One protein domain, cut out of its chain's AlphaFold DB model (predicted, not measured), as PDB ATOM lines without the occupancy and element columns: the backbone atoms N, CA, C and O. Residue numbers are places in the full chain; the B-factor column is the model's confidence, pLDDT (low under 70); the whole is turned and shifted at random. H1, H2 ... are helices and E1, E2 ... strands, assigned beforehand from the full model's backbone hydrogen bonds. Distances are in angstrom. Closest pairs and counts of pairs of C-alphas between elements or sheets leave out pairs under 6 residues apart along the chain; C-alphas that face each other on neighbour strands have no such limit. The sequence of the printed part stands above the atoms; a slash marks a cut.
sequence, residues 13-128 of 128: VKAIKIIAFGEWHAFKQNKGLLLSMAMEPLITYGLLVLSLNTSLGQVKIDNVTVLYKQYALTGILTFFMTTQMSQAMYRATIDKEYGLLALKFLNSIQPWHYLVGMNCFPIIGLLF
ATOM      1  N   VAL A  13     109.649 156.929 117.912       61.09
ATOM      2  CA  VAL A  13     108.427 156.094 117.937       61.09
ATOM      3  C   VAL A  13     107.182 156.864 118.416       61.09
ATOM      4  O   VAL A  13     106.053 156.508 118.073       61.09
ATOM      5  N   LYS A  14     107.355 157.956 119.177       63.78
ATOM      6  CA  LYS A  14     106.237 158.808 119.616       63.78
ATOM      7  C   LYS A  14     105.574 159.531 118.438       63.78
ATOM      8  O   LYS A  14     104.358 159.693 118.463       63.78
ATOM      9  N   ALA A  15     106.329 159.873 117.392       61.47
ATOM     10  CA  ALA A  15     105.792 160.478 116.172       61.47
ATOM     11  C   ALA A  15     104.781 159.556 115.473       61.47
ATOM     12  O   ALA A  15     103.702 160.003 115.092       61.47
ATOM     13  N   ILE A  16     105.094 158.255 115.382       63.84
ATOM     14  CA  ILE A  16     104.199 157.247 114.787       63.84
ATOM     15  C   ILE A  16     102.888 157.183 115.571       63.84
ATOM     16  O   ILE A  16     101.816 157.203 114.975       63.84
ATOM     17  N   LYS A  17     102.959 157.153 116.909       66.62
ATOM     18  CA  LYS A  17     101.761 157.099 117.762       66.62
ATOM     19  C   LYS A  17     100.875 158.332 117.603       66.62
ATOM     20  O   LYS A  17      99.659 158.188 117.585       66.62
ATOM     21  N   ILE A  18     101.462 159.523 117.476       68.19
ATOM     22  CA  ILE A  18     100.707 160.772 117.304       68.19
ATOM     23  C   ILE A  18      99.973 160.775 115.959       68.19
ATOM     24  O   ILE A  18      98.787 161.093 115.917       68.19
ATOM     25  N   ILE A  19     100.649 160.368 114.881       69.88
ATOM     26  CA  ILE A  19     100.033 160.268 113.549       69.88
ATOM     27  C   ILE A  19      98.930 159.210 113.563       69.88
ATOM     28  O   ILE A  19      97.812 159.500 113.157       69.88
ATOM     29  N   ALA A  20      99.207 158.021 114.105       66.56
ATOM     30  CA  ALA A  20      98.229 156.941 114.190       66.56
ATOM     31  C   ALA A  20      97.000 157.328 115.030       66.56
ATOM     32  O   ALA A  20      95.878 156.999 114.659       66.56
ATOM     33  N   PHE A  21      97.183 158.056 116.136       70.19
ATOM     34  CA  PHE A  21      96.073 158.523 116.970       70.19
ATOM     35  C   PHE A  21      95.250 159.621 116.282       70.19
ATOM     36  O   PHE A  21      94.022 159.607 116.364       70.19
ATOM     37  N   GLY A  22      95.909 160.545 115.575       70.38
ATOM     38  CA  GLY A  22      95.233 161.568 114.773       70.38
ATOM     39  C   GLY A  22      94.414 160.958 113.635       70.38
ATOM     40  O   GLY A  22      93.239 161.286 113.478       70.38
ATOM     41  N   GLU A  23      95.000 160.008 112.906       68.62
ATOM     42  CA  GLU A  23      94.311 159.255 111.854       68.62
ATOM     43  C   GLU A  23      93.157 158.418 112.417       68.62
ATOM     44  O   GLU A  23      92.074 158.413 111.841       68.62
ATOM     45  N   TRP A  24      93.330 157.770 113.574       70.56
ATOM     46  CA  TRP A  24      92.262 157.027 114.255       70.56
ATOM     47  C   TRP A  24      91.093 157.928 114.664       70.56
ATOM     48  O   TRP A  24      89.928 157.570 114.474       70.56
ATOM     49  N   HIS A  25      91.380 159.115 115.198       72.25
ATOM     50  CA  HIS A  25      90.341 160.075 115.552       72.25
ATOM     51  C   HIS A  25      89.591 160.565 114.306       72.25
ATOM     52  O   HIS A  25      88.358 160.562 114.289       72.25
ATOM     53  N   ALA A  26      90.319 160.909 113.237       67.19
ATOM     54  CA  ALA A  26      89.733 161.291 111.953       67.19
ATOM     55  C   ALA A  26      88.904 160.151 111.332       67.19
ATOM     56  O   ALA A  26      87.840 160.386 110.756       67.19
ATOM     57  N   PHE A  27      89.354 158.908 111.497       67.06
ATOM     58  CA  PHE A  27      88.649 157.713 111.048       67.06
ATOM     59  C   PHE A  27      87.332 157.510 111.803       67.06
ATOM     60  O   PHE A  27      86.285 157.380 111.177       67.06
ATOM     61  N   LYS A  28      87.349 157.591 113.139       68.25
ATOM     62  CA  LYS A  28      86.152 157.431 113.982       68.25
ATOM     63  C   LYS A  28      85.118 158.539 113.773       68.25
ATOM     64  O   LYS A  28      83.917 158.313 113.929       68.25
ATOM     65  N   GLN A  29      85.573 159.744 113.440       74.25
ATOM     66  CA  GLN A  29      84.692 160.877 113.178       74.25
ATOM     67  C   GLN A  29      83.930 160.704 111.854       74.25
ATOM     68  O   GLN A  29      82.782 161.136 111.747       74.25
ATOM     69  N   ASN A  30      84.511 159.988 110.886       73.06
ATOM     70  CA  ASN A  30      83.886 159.697 109.602       73.06
ATOM     71  C   ASN A  30      83.094 158.372 109.627       73.06
ATOM     72  O   ASN A  30      83.442 157.387 108.976       73.06
ATOM     73  N   LYS A  31      81.996 158.363 110.396       68.06
ATOM     74  CA  LYS A  31      81.132 157.182 110.603       68.06
ATOM     75  C   LYS A  31      80.550 156.606 109.305       68.06
ATOM     76  O   LYS A  31      80.340 155.402 109.225       68.06
ATOM     77  N   GLY A  32      80.284 157.457 108.309       70.69
ATOM     78  CA  GLY A  32      79.752 157.031 107.012       70.69
ATOM     79  C   GLY A  32      80.768 156.226 106.207       70.69
ATOM     80  O   GLY A  32      80.438 155.162 105.698       70.69
ATOM     81  N   LEU A  33      82.023 156.685 106.177       71.06
ATOM     82  CA  LEU A  33      83.116 155.959 105.533       71.06
ATOM     83  C   LEU A  33      83.339 154.593 106.200       71.06
ATOM     84  O   LEU A  33      83.411 153.585 105.509       71.06
ATOM     85  N   LEU A  34      83.358 154.559 107.536       68.94
ATOM     86  CA  LEU A  34      83.452 153.330 108.334       68.94
ATOM     87  C   LEU A  34      82.352 152.321 107.983       68.94
ATOM     88  O   LEU A  34      82.633 151.147 107.757       68.94
ATOM     89  N   LEU A  35      81.103 152.789 107.901       71.19
ATOM     90  CA  LEU A  35      79.973 151.942 107.531       71.19
ATOM     91  C   LEU A  35      80.140 151.395 106.109       71.19
ATOM     92  O   LEU A  35      79.990 150.196 105.900       71.19
ATOM     93  N   SER A  36      80.477 152.241 105.135       71.69
ATOM     94  CA  SER A  36      80.676 151.802 103.750       71.69
ATOM     95  C   SER A  36      81.808 150.780 103.621       71.69
ATOM     96  O   SER A  36      81.645 149.789 102.914       71.69
ATOM     97  N   MET A  37      82.908 150.976 104.353       73.62
ATOM     98  CA  MET A  37      84.059 150.068 104.350       73.62
ATOM     99  C   MET A  37      83.714 148.694 104.927       73.62
ATOM    100  O   MET A  37      84.144 147.698 104.366       73.62
ATOM    101  N   ALA A  38      82.911 148.614 105.989       72.88
ATOM    102  CA  ALA A  38      82.483 147.328 106.546       72.88
ATOM    103  C   ALA A  38      81.401 146.645 105.688       72.88
ATOM    104  O   ALA A  38      81.371 145.419 105.549       72.88
ATOM    105  N   MET A  39      80.506 147.431 105.085       78.31
ATOM    106  CA  MET A  39      79.391 146.906 104.296       78.31
ATOM    107  C   MET A  39      79.834 146.338 102.944       78.31
ATOM    108  O   MET A  39      79.253 145.358 102.491       78.31
ATOM    109  N   GLU A  40      80.857 146.900 102.303       80.81
ATOM    110  CA  GLU A  40      81.350 146.442 100.996       80.81
ATOM    111  C   GLU A  40      81.802 144.958 100.972       80.81
ATOM    112  O   GLU A  40      81.273 144.199 100.148       80.81
ATOM    113  N   PRO A  41      82.687 144.476 101.874       79.81
ATOM    114  CA  PRO A  41      83.070 143.064 101.942       79.81
ATOM    115  C   PRO A  41      81.921 142.164 102.419       79.81
ATOM    116  O   PRO A  41      81.796 141.031 101.955       79.81
ATOM    117  N   LEU A  42      81.044 142.657 103.304       82.38
ATOM    118  CA  LEU A  42      79.873 141.905 103.772       82.38
ATOM    119  C   LEU A  42      78.863 141.661 102.652       82.38
ATOM    120  O   LEU A  42      78.383 140.539 102.492       82.38
ATOM    121  N   ILE A  43      78.556 142.694 101.867       85.12
ATOM    122  CA  ILE A  43      77.629 142.599 100.740       85.12
ATOM    123  C   ILE A  43      78.240 141.707  99.665       85.12
ATOM    124  O   ILE A  43      77.583 140.772  99.223       85.12
ATOM    125  N   THR A  44      79.495 141.927  99.272       83.56
ATOM    126  CA  THR A  44      80.134 141.097  98.236       83.56
ATOM    127  C   THR A  44      80.239 139.630  98.652       83.56
ATOM    128  O   THR A  44      79.896 138.754  97.859       83.56
ATOM    129  N   TYR A  45      80.610 139.326  99.898       83.75
ATOM    130  CA  TYR A  45      80.626 137.946 100.384       83.75
ATOM    131  C   TYR A  45      79.211 137.352 100.498       83.75
ATOM    132  O   TYR A  45      78.947 136.251 100.015       83.75
ATOM    133  N   GLY A  46      78.277 138.087 101.101       82.25
ATOM    134  CA  GLY A  46      76.910 137.624 101.329       82.25
ATOM    135  C   GLY A  46      76.126 137.389 100.038       82.25
ATOM    136  O   GLY A  46      75.461 136.366  99.913       82.25
ATOM    137  N   LEU A  47      76.222 138.298  99.066       82.81
ATOM    138  CA  LEU A  47      75.483 138.210  97.803       82.81
ATOM    139  C   LEU A  47      76.193 137.350  96.761       82.81
ATOM    140  O   LEU A  47      75.552 136.507  96.150       82.81
ATOM    141  N   LEU A  48      77.496 137.534  96.527       82.75
ATOM    142  CA  LEU A  48      78.170 136.795  95.453       82.75
ATOM    143  C   LEU A  48      78.628 135.418  95.924       82.75
ATOM    144  O   LEU A  48      78.371 134.425  95.245       82.75
ATOM    145  N   VAL A  49      79.279 135.324  97.086       83.62
ATOM    146  CA  VAL A  49      79.894 134.054  97.504       83.62
ATOM    147  C   VAL A  49      78.856 133.053  97.972       83.62
ATOM    148  O   VAL A  49      78.932 131.899  97.558       83.62
ATOM    149  N   LEU A  50      77.875 133.451  98.788       83.31
ATOM    150  CA  LEU A  50      76.850 132.505  99.247       83.31
ATOM    151  C   LEU A  50      75.967 132.018  98.092       83.31
ATOM    152  O   LEU A  50      75.736 130.813  97.994       83.31
ATOM    153  N   SER A  51      75.543 132.912  97.191       81.62
ATOM    154  CA  SER A  51      74.721 132.538  96.032       81.62
ATOM    155  C   SER A  51      75.464 131.660  95.025       81.62
ATOM    156  O   SER A  51      74.868 130.758  94.445       81.62
ATOM    157  N   LEU A  52      76.766 131.866  94.816       81.31
ATOM    158  CA  LEU A  52      77.551 130.993  93.936       81.31
ATOM    159  C   LEU A  52      77.941 129.679  94.623       81.31
ATOM    160  O   LEU A  52      78.033 128.639  93.968       81.31
ATOM    161  N   ASN A  53      78.105 129.684  95.949       84.25
ATOM    162  CA  ASN A  53      78.422 128.484  96.717       84.25
ATOM    163  C   ASN A  53      77.298 127.438  96.673       84.25
ATOM    164  O   ASN A  53      77.609 126.249  96.695       84.25
ATOM    165  N   THR A  54      76.023 127.837  96.576       79.62
ATOM    166  CA  THR A  54      74.909 126.876  96.428       79.62
ATOM    167  C   THR A  54      74.943 126.127  95.098       79.62
ATOM    168  O   THR A  54      74.458 125.002  95.032       79.62
ATOM    169  N   SER A  55      75.530 126.725  94.059       77.94
ATOM    170  CA  SER A  55      75.585 126.151  92.710       77.94
ATOM    171  C   SER A  55      76.879 125.378  92.443       77.94
ATOM    172  O   SER A  55      76.854 124.361  91.759       77.94
ATOM    173  N   LEU A  56      78.015 125.854  92.967       79.00
ATOM    174  CA  LEU A  56      79.337 125.271  92.700       79.00
ATOM    175  C   LEU A  56      79.794 124.293  93.791       79.00
ATOM    176  O   LEU A  56      80.403 123.277  93.470       79.00
ATOM    177  N   GLY A  57      79.512 124.574  95.070       74.12
ATOM    178  CA  GLY A  57      79.863 123.733  96.223       74.12
ATOM    179  C   GLY A  57      81.371 123.537  96.461       74.12
ATOM    180  O   GLY A  57      81.937 124.063  97.424       74.12
ATOM    181  N   GLN A  58      82.034 122.762  95.603       79.75
ATOM    182  CA  GLN A  58      83.451 122.410  95.693       79.75
ATOM    183  C   GLN A  58      84.187 122.761  94.400       79.75
ATOM    184  O   GLN A  58      83.713 122.482  93.302       79.75
ATOM    185  N   VAL A  59      85.381 123.332  94.542       77.94
ATOM    186  CA  VAL A  59      86.283 123.628  93.425       77.94
ATOM    187  C   VAL A  59      87.506 122.726  93.544       77.94
ATOM    188  O   VAL A  59      88.096 122.609  94.621       77.94
ATOM    189  N   LYS A  60      87.888 122.078  92.441       78.19
ATOM    190  CA  LYS A  60      89.162 121.360  92.332       78.19
ATOM    191  C   LYS A  60      90.229 122.299  91.785       78.19
ATOM    192  O   LYS A  60      90.072 122.812  90.680       78.19
ATOM    193  N   ILE A  61      91.309 122.469  92.537       73.31
ATOM    194  CA  ILE A  61      92.526 123.167  92.108       73.31
ATOM    195  C   ILE A  61      93.687 122.210  92.373       73.31
ATOM    196  O   ILE A  61      93.838 121.765  93.506       73.31
ATOM    197  N   ASP A  62      94.455 121.840  91.344       70.56
ATOM    198  CA  ASP A  62      95.667 121.005  91.446       70.56
ATOM    199  C   ASP A  62      95.548 119.806  92.413       70.56
ATOM    200  O   ASP A  62      96.319 119.646  93.355       70.56
ATOM    201  N   ASN A  63      94.543 118.948  92.185       74.44
ATOM    202  CA  ASN A  63      94.193 117.775  93.009       74.44
ATOM    203  C   ASN A  63      93.705 118.046  94.445       74.44
ATOM    204  O   ASN A  63      93.342 117.095  95.141       74.44
ATOM    205  N   VAL A  64      93.589 119.302  94.875       77.56
ATOM    206  CA  VAL A  64      92.996 119.678  96.164       77.56
ATOM    207  C   VAL A  64      91.552 120.133  95.953       77.56
ATOM    208  O   VAL A  64      91.262 121.065  95.201       77.56
ATOM    209  N   THR A  65      90.613 119.460  96.615       79.94
ATOM    210  CA  THR A  65      89.206 119.879  96.683       79.94
ATOM    211  C   THR A  65      89.028 120.877  97.817       79.94
ATOM    212  O   THR A  65      89.122 120.504  98.987       79.94
ATOM    213  N   VAL A  66      88.744 122.132  97.477       82.56
ATOM    214  CA  VAL A  66      88.485 123.203  98.447       82.56
ATOM    215  C   VAL A  66      87.033 123.652  98.309       82.56
ATOM    216  O   VAL A  66      86.485 123.693  97.204       82.56
ATOM    217  N   LEU A  67      86.375 123.987  99.423       83.69
ATOM    218  CA  LEU A  67      85.042 124.584  99.339       83.69
ATOM    219  C   LEU A  67      85.135 125.957  98.667       83.69
ATOM    220  O   LEU A  67      85.960 126.786  99.059       83.69
ATOM    221  N   TYR A  68      84.231 126.228  97.722       83.19
ATOM    222  CA  TYR A  68      84.193 127.495  96.982       83.19
ATOM    223  C   TYR A  68      84.198 128.713  97.920       83.19
ATOM    224  O   TYR A  68      84.947 129.664  97.705       83.19
ATOM    225  N   LYS A  69      83.447 128.638  99.029       81.81
ATOM    226  CA  LYS A  69      83.401 129.692 100.054       81.81
ATOM    227  C   LYS A  69      84.772 130.065 100.636       81.81
ATOM    228  O   LYS A  69      85.014 131.236 100.894       81.81
ATOM    229  N   GLN A  70      85.662 129.093 100.849       82.69
ATOM    230  CA  GLN A  70      86.983 129.336 101.444       82.69
ATOM    231  C   GLN A  70      87.918 129.991 100.432       82.69
ATOM    232  O   GLN A  70      88.603 130.952 100.766       82.69
ATOM    233  N   TYR A  71      87.887 129.515  99.189       85.62
ATOM    234  CA  TYR A  71      88.645 130.108  98.094       85.62
ATOM    235  C   TYR A  71      88.206 131.557  97.816       85.62
ATOM    236  O   TYR A  71      89.030 132.469  97.742       85.62
ATOM    237  N   ALA A  72      86.896 131.790  97.729       85.31
ATOM    238  CA  ALA A  72      86.344 133.111  97.457       85.31
ATOM    239  C   ALA A  72      86.571 134.103  98.613       85.31
ATOM    240  O   ALA A  72      86.806 135.285  98.360       85.31
ATOM    241  N   LEU A  73      86.576 133.632  99.869       84.94
ATOM    242  CA  LEU A  73      86.927 134.451 101.034       84.94
ATOM    243  C   LEU A  73      88.331 135.058 100.888       84.94
ATOM    244  O   LEU A  73      88.506 136.256 101.103       84.94
ATOM    245  N   THR A  74      89.327 134.263 100.487       86.19
ATOM    246  CA  THR A  74      90.705 134.748 100.297       86.19
ATOM    247  C   THR A  74      90.785 135.820  99.205       86.19
ATOM    248  O   THR A  74      91.478 136.828  99.371       86.19
ATOM    249  N   GLY A  75      90.033 135.643  98.113       85.69
ATOM    250  CA  GLY A  75      89.928 136.638  97.044       85.69
ATOM    251  C   GLY A  75      89.320 137.956  97.527       85.69
ATOM    252  O   GLY A  75      89.874 139.021  97.266       85.69
ATOM    253  N   ILE A  76      88.235 137.888  98.301       86.81
ATOM    254  CA  ILE A  76      87.570 139.076  98.857       86.81
ATOM    255  C   ILE A  76      88.462 139.802  99.860       86.81
ATOM    256  O   ILE A  76      88.544 141.025  99.810       86.81
ATOM    257  N   LEU A  77      89.187 139.083 100.720       84.12
ATOM    258  CA  LEU A  77      90.151 139.703 101.636       84.12
ATOM    259  C   LEU A  77      91.266 140.436 100.878       84.12
ATOM    260  O   LEU A  77      91.653 141.540 101.256       84.12
ATOM    261  N   THR A  78      91.752 139.858  99.778       85.19
ATOM    262  CA  THR A  78      92.782 140.486  98.934       85.19
ATOM    263  C   THR A  78      92.243 141.730  98.220       85.19
ATOM    264  O   THR A  78      92.907 142.770  98.174       85.19
ATOM    265  N   PHE A  79      91.013 141.655  97.705       85.31
ATOM    266  CA  PHE A  79      90.325 142.794  97.101       85.31
ATOM    267  C   PHE A  79      90.129 143.923  98.121       85.31
ATOM    268  O   PHE A  79      90.508 145.063  97.865       85.31
ATOM    269  N   PHE A  80      89.653 143.584  99.318       83.94
ATOM    270  CA  PHE A  80      89.453 144.524 100.414       83.94
ATOM    271  C   PHE A  80      90.747 145.249 100.806       83.94
ATOM    272  O   PHE A  80      90.770 146.478 100.874       83.94
ATOM    273  N   MET A  81      91.852 144.516 100.973       81.88
ATOM    274  CA  MET A  81      93.173 145.101 101.241       81.88
ATOM    275  C   MET A  81      93.604 146.107 100.168       81.88
ATOM    276  O   MET A  81      94.155 147.163 100.486       81.88
ATOM    277  N   THR A  82      93.329 145.803  98.900       85.00
ATOM    278  CA  THR A  82      93.677 146.677  97.771       85.00
ATOM    279  C   THR A  82      92.876 147.981  97.816       85.00
ATOM    280  O   THR A  82      93.440 149.067  97.653       85.00
ATOM    281  N   THR A  83      91.578 147.902  98.116       82.69
ATOM    282  CA  THR A  83      90.713 149.080  98.275       82.69
ATOM    283  C   THR A  83      91.173 149.959  99.439       82.69
ATOM    284  O   THR A  83      91.291 151.178  99.286       82.69
ATOM    285  N   GLN A  84      91.522 149.352 100.576       79.62
ATOM    286  CA  GLN A  84      92.047 150.070 101.741       79.62
ATOM    287  C   GLN A  84      93.369 150.789 101.445       79.62
ATOM    288  O   GLN A  84      93.574 151.941 101.839       79.62
ATOM    289  N   MET A  85      94.256 150.139 100.691       82.00
ATOM    290  CA  MET A  85      95.516 150.731 100.247       82.00
ATOM    291  C   MET A  85      95.290 151.926  99.308       82.00
ATOM    292  O   MET A  85      95.947 152.959  99.463       82.00
ATOM    293  N   SER A  86      94.329 151.829  98.385       83.12
ATOM    294  CA  SER A  86      93.951 152.932  97.490       83.12
ATOM    295  C   SER A  86      93.458 154.160  98.270       83.12
ATOM    296  O   SER A  86      93.888 155.286  98.012       83.12
ATOM    297  N   GLN A  87      92.638 153.956  99.307       78.62
ATOM    298  CA  GLN A  87      92.171 155.048 100.171       78.62
ATOM    299  C   GLN A  87      93.305 155.694 100.981       78.62
ATOM    300  O   GLN A  87      93.354 156.923 101.107       78.62
ATOM    301  N   ALA A  88      94.237 154.894 101.506       79.19
ATOM    302  CA  ALA A  88      95.418 155.411 102.193       79.19
ATOM    303  C   ALA A  88      96.294 156.256 101.247       79.19
ATOM    304  O   ALA A  88      96.744 157.344 101.612       79.19
ATOM    305  N   MET A  89      96.470 155.804 100.001       82.06
ATOM    306  CA  MET A  89      97.214 156.532  98.969       82.06
ATOM    307  C   MET A  89      96.522 157.841  98.554       82.06
ATOM    308  O   MET A  89      97.197 158.861  98.381       82.06
ATOM    309  N   TYR A  90      95.192 157.847  98.450       82.06
ATOM    310  CA  TYR A  90      94.416 159.063  98.196       82.06
ATOM    311  C   TYR A  90      94.652 160.109  99.294       82.06
ATOM    312  O   TYR A  90      95.023 161.244  99.000       82.06
ATOM    313  N   ARG A  91      94.559 159.713 100.571       75.12
ATOM    314  CA  ARG A  91      94.838 160.610 101.706       75.12
ATOM    315  C   ARG A  91      96.278 161.130 101.704       75.12
ATOM    316  O   ARG A  91      96.497 162.306 101.974       75.12
ATOM    317  N   ALA A  92      97.246 160.287 101.342       78.50
ATOM    318  CA  ALA A  92      98.651 160.689 101.221       78.50
ATOM    319  C   ALA A  92      98.876 161.721 100.109       78.50
ATOM    320  O   ALA A  92      99.755 162.579 100.212       78.50
ATOM    321  N   THR A  93      98.093 161.632  99.036       80.56
ATOM    322  CA  THR A  93      98.147 162.574  97.914       80.56
ATOM    323  C   THR A  93      97.538 163.915  98.303       80.56
ATOM    324  O   THR A  93      98.180 164.945  98.117       80.56
ATOM    325  N   ILE A  94      96.371 163.898  98.946       80.19
ATOM    326  CA  ILE A  94      95.701 165.091  99.482       80.19
ATOM    327  C   ILE A  94      96.605 165.829 100.486       80.19
ATOM    328  O   ILE A  94      96.779 167.042 100.400       80.19
ATOM    329  N   ASP A  95      97.275 165.101 101.382       78.62
ATOM    330  CA  ASP A  95      98.244 165.681 102.321       78.62
ATOM    331  C   ASP A  95      99.404 166.413 101.619       78.62
ATOM    332  O   ASP A  95      99.906 167.422 102.130       78.62
ATOM    333  N   LYS A  96      99.855 165.905 100.465       77.00
ATOM    334  CA  LYS A  96     100.890 166.550  99.642       77.00
ATOM    335  C   LYS A  96     100.354 167.784  98.933       77.00
ATOM    336  O   LYS A  96     101.031 168.808  98.933       77.00
ATOM    337  N   GLU A  97      99.167 167.679  98.350       75.25
ATOM    338  CA  GLU A  97      98.536 168.732  97.553       75.25
ATOM    339  C   GLU A  97      98.241 169.985  98.389       75.25
ATOM    340  O   GLU A  97      98.589 171.094  97.991       75.25
ATOM    341  N   TYR A  98      97.707 169.811  99.600       76.25
ATOM    342  CA  TYR A  98      97.385 170.920 100.506       76.25
ATOM    343  C   TYR A  98      98.568 171.390 101.375       76.25
ATOM    344  O   TYR A  98      98.390 172.214 102.272       76.25
ATOM    345  N   GLY A  99      99.778 170.858 101.175       73.69
ATOM    346  CA  GLY A  99     100.967 171.246 101.947       73.69
ATOM    347  C   GLY A  99     100.963 170.805 103.422       73.69
ATOM    348  O   GLY A  99     101.906 171.104 104.160       73.69
ATOM    349  N   LEU A 100      99.957 170.038 103.857       72.19
ATOM    350  CA  LEU A 100      99.864 169.437 105.195       72.19
ATOM    351  C   LEU A 100     101.051 168.509 105.486       72.19
ATOM    352  O   LEU A 100     101.535 168.450 106.617       72.19
ATOM    353  N   LEU A 101     101.572 167.831 104.462       70.44
ATOM    354  CA  LEU A 101     102.778 167.015 104.576       70.44
ATOM    355  C   LEU A 101     104.007 167.857 104.959       70.44
ATOM    356  O   LEU A 101     104.803 167.442 105.800       70.44
ATOM    357  N   ALA A 102     104.148 169.056 104.385       66.56
ATOM    358  CA  ALA A 102     105.261 169.951 104.690       66.56
ATOM    359  C   ALA A 102     105.198 170.444 106.143       66.56
ATOM    360  O   ALA A 102     106.222 170.469 106.820       66.56
ATOM    361  N   LEU A 103     103.996 170.730 106.657       68.50
ATOM    362  CA  LEU A 103     103.770 171.055 108.071       68.50
ATOM    363  C   LEU A 103     104.101 169.876 109.001       68.50
ATOM    364  O   LEU A 103     104.720 170.069 110.046       68.50
ATOM    365  N   LYS A 104     103.741 168.644 108.617       72.06
ATOM    366  CA  LYS A 104     104.104 167.427 109.366       72.06
ATOM    367  C   LYS A 104     105.632 167.253 109.420       72.06
ATOM    368  O   LYS A 104     106.181 166.984 110.489       72.06
ATOM    369  N   PHE A 105     106.337 167.493 108.316       69.75
ATOM    370  CA  PHE A 105     107.806 167.457 108.269       69.75
ATOM    371  C   PHE A 105     108.473 168.601 109.041       69.75
ATOM    372  O   PHE A 105     109.508 168.384 109.672       69.75
ATOM    373  N   LEU A 106     107.853 169.783 109.070       69.38
ATOM    374  CA  LEU A 106     108.290 170.920 109.884       69.38
ATOM    375  C   LEU A 106     108.061 170.702 111.389       69.38
ATOM    376  O   LEU A 106     108.588 171.449 112.196       69.38
ATOM    377  N   ASN A 107     107.313 169.667 111.778       67.38
ATOM    378  CA  ASN A 107     107.178 169.203 113.162       67.38
ATOM    379  C   ASN A 107     108.097 168.002 113.470       67.38
ATOM    380  O   ASN A 107     107.844 167.225 114.393       67.38
ATOM    381  N   SER A 108     109.163 167.835 112.683       63.12
ATOM    382  CA  SER A 108     110.185 166.789 112.826       63.12
ATOM    383  C   SER A 108     109.701 165.346 112.638       63.12
ATOM    384  O   SER A 108     110.341 164.393 113.096       63.12
ATOM    385  N   ILE A 109     108.589 165.144 111.929       66.69
ATOM    386  CA  ILE A 109     108.155 163.808 111.513       66.69
ATOM    387  C   ILE A 109     109.040 163.374 110.341       66.69
ATOM    388  O   ILE A 109     109.032 164.000 109.289       66.69
ATOM    389  N   GLN A 110     109.815 162.296 110.490       69.94
ATOM    390  CA  GLN A 110     110.575 161.773 109.346       69.94
ATOM    391  C   GLN A 110     109.649 161.037 108.357       69.94
ATOM    392  O   GLN A 110     108.669 160.423 108.788       69.94
ATOM    393  N   PRO A 111     109.988 161.000 107.052       67.75
ATOM    394  CA  PRO A 111     109.178 160.338 106.023       67.75
ATOM    395  C   PRO A 111     108.832 158.874 106.329       67.75
ATOM    396  O   PRO A 111     107.715 158.435 106.072       67.75
ATOM    397  N   TRP A 112     109.756 158.131 106.944       65.94
ATOM    398  CA  TRP A 112     109.527 156.743 107.351       65.94
ATOM    399  C   TRP A 112     108.450 156.603 108.432       65.94
ATOM    400  O   TRP A 112     107.603 155.720 108.341       65.94
ATOM    401  N   HIS A 113     108.423 157.502 109.420       68.56
ATOM    402  CA  HIS A 113     107.398 157.490 110.468       68.56
ATOM    403  C   HIS A 113     106.007 157.808 109.906       68.56
ATOM    404  O   HIS A 113     105.016 157.258 110.379       68.56
ATOM    405  N   TYR A 114     105.940 158.659 108.880       72.31
ATOM    406  CA  TYR A 114     104.699 158.968 108.176       72.31
ATOM    407  C   TYR A 114     104.172 157.757 107.398       72.31
ATOM    408  O   TYR A 114     103.019 157.387 107.583       72.31
ATOM    409  N   LEU A 115     105.024 157.083 106.615       71.31
ATOM    410  CA  LEU A 115     104.649 155.868 105.876       71.31
ATOM    411  C   LEU A 115     104.128 154.766 106.807       71.31
ATOM    412  O   LEU A 115     103.084 154.172 106.545       71.31
ATOM    413  N   VAL A 116     104.824 154.518 107.919       72.25
ATOM    414  CA  VAL A 116     104.409 153.508 108.904       72.25
ATOM    415  C   VAL A 116     103.096 153.903 109.585       72.25
ATOM    416  O   VAL A 116     102.216 153.059 109.733       72.25
ATOM    417  N   GLY A 117     102.929 155.177 109.953       68.25
ATOM    418  CA  GLY A 117     101.691 155.677 110.554       68.25
ATOM    419  C   GLY A 117     100.489 155.592 109.611       68.25
ATOM    420  O   GLY A 117      99.402 155.217 110.039       68.25
ATOM    421  N   MET A 118     100.685 155.862 108.319       71.94
ATOM    422  CA  MET A 118      99.623 155.770 107.313       71.94
ATOM    423  C   MET A 118      99.237 154.326 106.989       71.94
ATOM    424  O   MET A 118      98.066 154.042 106.754       71.94
ATOM    425  N   ASN A 119     100.187 153.390 107.061       70.56
ATOM    426  CA  ASN A 119      99.912 151.960 106.913       70.56
ATOM    427  C   ASN A 119      99.127 151.362 108.095       70.56
ATOM    428  O   ASN A 119      98.562 150.278 107.955       70.56
ATOM    429  N   CYS A 120      99.019 152.054 109.236       67.38
ATOM    430  CA  CYS A 120      98.070 151.648 110.276       67.38
ATOM    431  C   CYS A 120      96.615 151.786 109.814       67.38
ATOM    432  O   CYS A 120      95.763 151.073 110.332       67.38
ATOM    433  N   PHE A 121      96.319 152.645 108.836       66.44
ATOM    434  CA  PHE A 121      94.952 152.881 108.376       66.44
ATOM    435  C   PHE A 121      94.305 151.632 107.733       66.44
ATOM    436  O   PHE A 121      93.254 151.214 108.221       66.44
ATOM    437  N   PRO A 122      94.937 150.950 106.752       63.66
ATOM    438  CA  PRO A 122      94.438 149.676 106.226       63.66
ATOM    439  C   PRO A 122      94.317 148.563 107.273       63.66
ATOM    440  O   PRO A 122      93.378 147.776 107.226       63.66
ATOM    441  N   ILE A 123      95.254 148.498 108.227       67.69
ATOM    442  CA  ILE A 123      95.264 147.470 109.284       67.69
ATOM    443  C   ILE A 123      94.075 147.666 110.227       67.69
ATOM    444  O   ILE A 123      93.392 146.714 110.594       67.69
ATOM    445  N   ILE A 124      93.816 148.916 110.602       64.50
ATOM    446  CA  ILE A 124      92.673 149.291 111.428       64.50
ATOM    447  C   ILE A 124      91.360 149.006 110.694       64.50
ATOM    448  O   ILE A 124      90.438 148.470 111.303       64.50
ATOM    449  N   GLY A 125      91.294 149.325 109.399       59.22
ATOM    450  CA  GLY A 125      90.139 149.029 108.556       59.22
ATOM    451  C   GLY A 125      89.900 147.540 108.314       59.22
ATOM    452  O   GLY A 125      88.872 147.203 107.758       59.22
ATOM    453  N   LEU A 126      90.824 146.651 108.693       59.91
ATOM    454  CA  LEU A 126      90.613 145.199 108.658       59.91
ATOM    455  C   LEU A 126      90.120 144.643 109.994       59.91
ATOM    456  O   LEU A 126      89.412 143.643 110.030       59.91
ATOM    457  N   LEU A 127      90.504 145.286 111.099       58.56
ATOM    458  CA  LEU A 127      90.051 144.925 112.443       58.56
ATOM    459  C   LEU A 127      88.616 145.397 112.748       58.56
ATOM    460  O   LEU A 127      88.048 144.942 113.740       58.56
ATOM    461  N   PHE A 128      88.056 146.288 111.925       47.06
ATOM    462  CA  PHE A 128      86.686 146.810 111.991       47.06
ATOM    463  C   PHE A 128      85.953 146.561 110.678       47.06
ATOM    464  O   PHE A 128      84.745 146.242 110.750       47.06
TER     465      PHE A 128
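What this domain is: This is residues 13 to 128 of the 128 residues of the protein "ABC-type transport system, permease" of Ligilactobacillus animalis (UniProt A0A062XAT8). A long helix, H3, makes the long axis of an elongated model, with H2 folded back beside its first part and a small hairpin, E1 and E2, at the tip where H2 and H3 are joined. Toward the other end H5 packs slantwise on H3 and H1 packs on the other side of H5, while the short H4 sits at the end of H3; H1 and H2 make a corner, where residues 28 to 33 stick out. The printed part has 116 residues, with five named helices and two named strands in the order H1, H2, E1, E2, H3, H4, H5; the strands make one antiparallel sheet, and the class is mostly helix. The whole is loose, with a radius of gyration of the C-alphas of 18.6 A and spans of 57 by 32 by 24 A.

How they stand to each other: E1, residues 58 to 61, and E2, residues 64 to 67, form an antiparallel hairpin, with N 59 and O 66 at 2.9 A and N 64 and O 61 at 2.8 A, within hydrogen-bond range. H3, residues 68 to 97, follows E2 directly. With its residues 68 to 80 alone H3 touches H2, residues 31 to 56, at a shallow tilt of 25 degrees, opposite ways; the closest C-alphas, of Asn 53 and Tyr 68, are 5.9 A apart. With its residues 81 to 92 alone H3 touches H5, residues 111 to 127, at a steep tilt of 38 degrees, opposite ways; the closest C-alphas, of Gln 84 and Pro 122, are 5.1 A apart. H5 also touches H1, residues 13 to 29, at a steep tilt of 42 degrees, the same way; the closest C-alphas, of Ile 16 and Gly 117, are 5.2 A apart. H1 and H3 are apart. H1 and H2 are close but not clearly touching, about perpendicular at 78 degrees, with the closest C-alphas, of Phe 27 and Leu 34, at 7.3 A. H4, residues 100 to 106, is close to but not clearly touching H3, with the closest C-alphas, of Asp 95 and Leu 101, at 5.2 A. Every O i to N i+4 pair is within hydrogen-bond range in H1, H3 and H4, against 17 of 22 in H2 and 10 of 13 in H5.

Where its parts are: H3 measures 43.7 A from first to last C-alpha; C-alpha 68 is at (84.193, 127.495, 96.982), and C-alpha 97 is at (98.536, 168.732, 97.553). H2 measures 36.6 A, H5 25.4 A and H1 24.7 A. H1 begins at C-alpha 13, (108.427, 156.094, 117.937).

The domain as a whole: The two C-alphas farthest apart, of Ser 55 and Leu 106, are 58.0 A apart. The printed part has no cut, and its six links between elements are tight. The mean pLDDT of the printed part is 74.7; 35 residues are under 70, among them 13 to 20, 105 to 113 and 120 to 128.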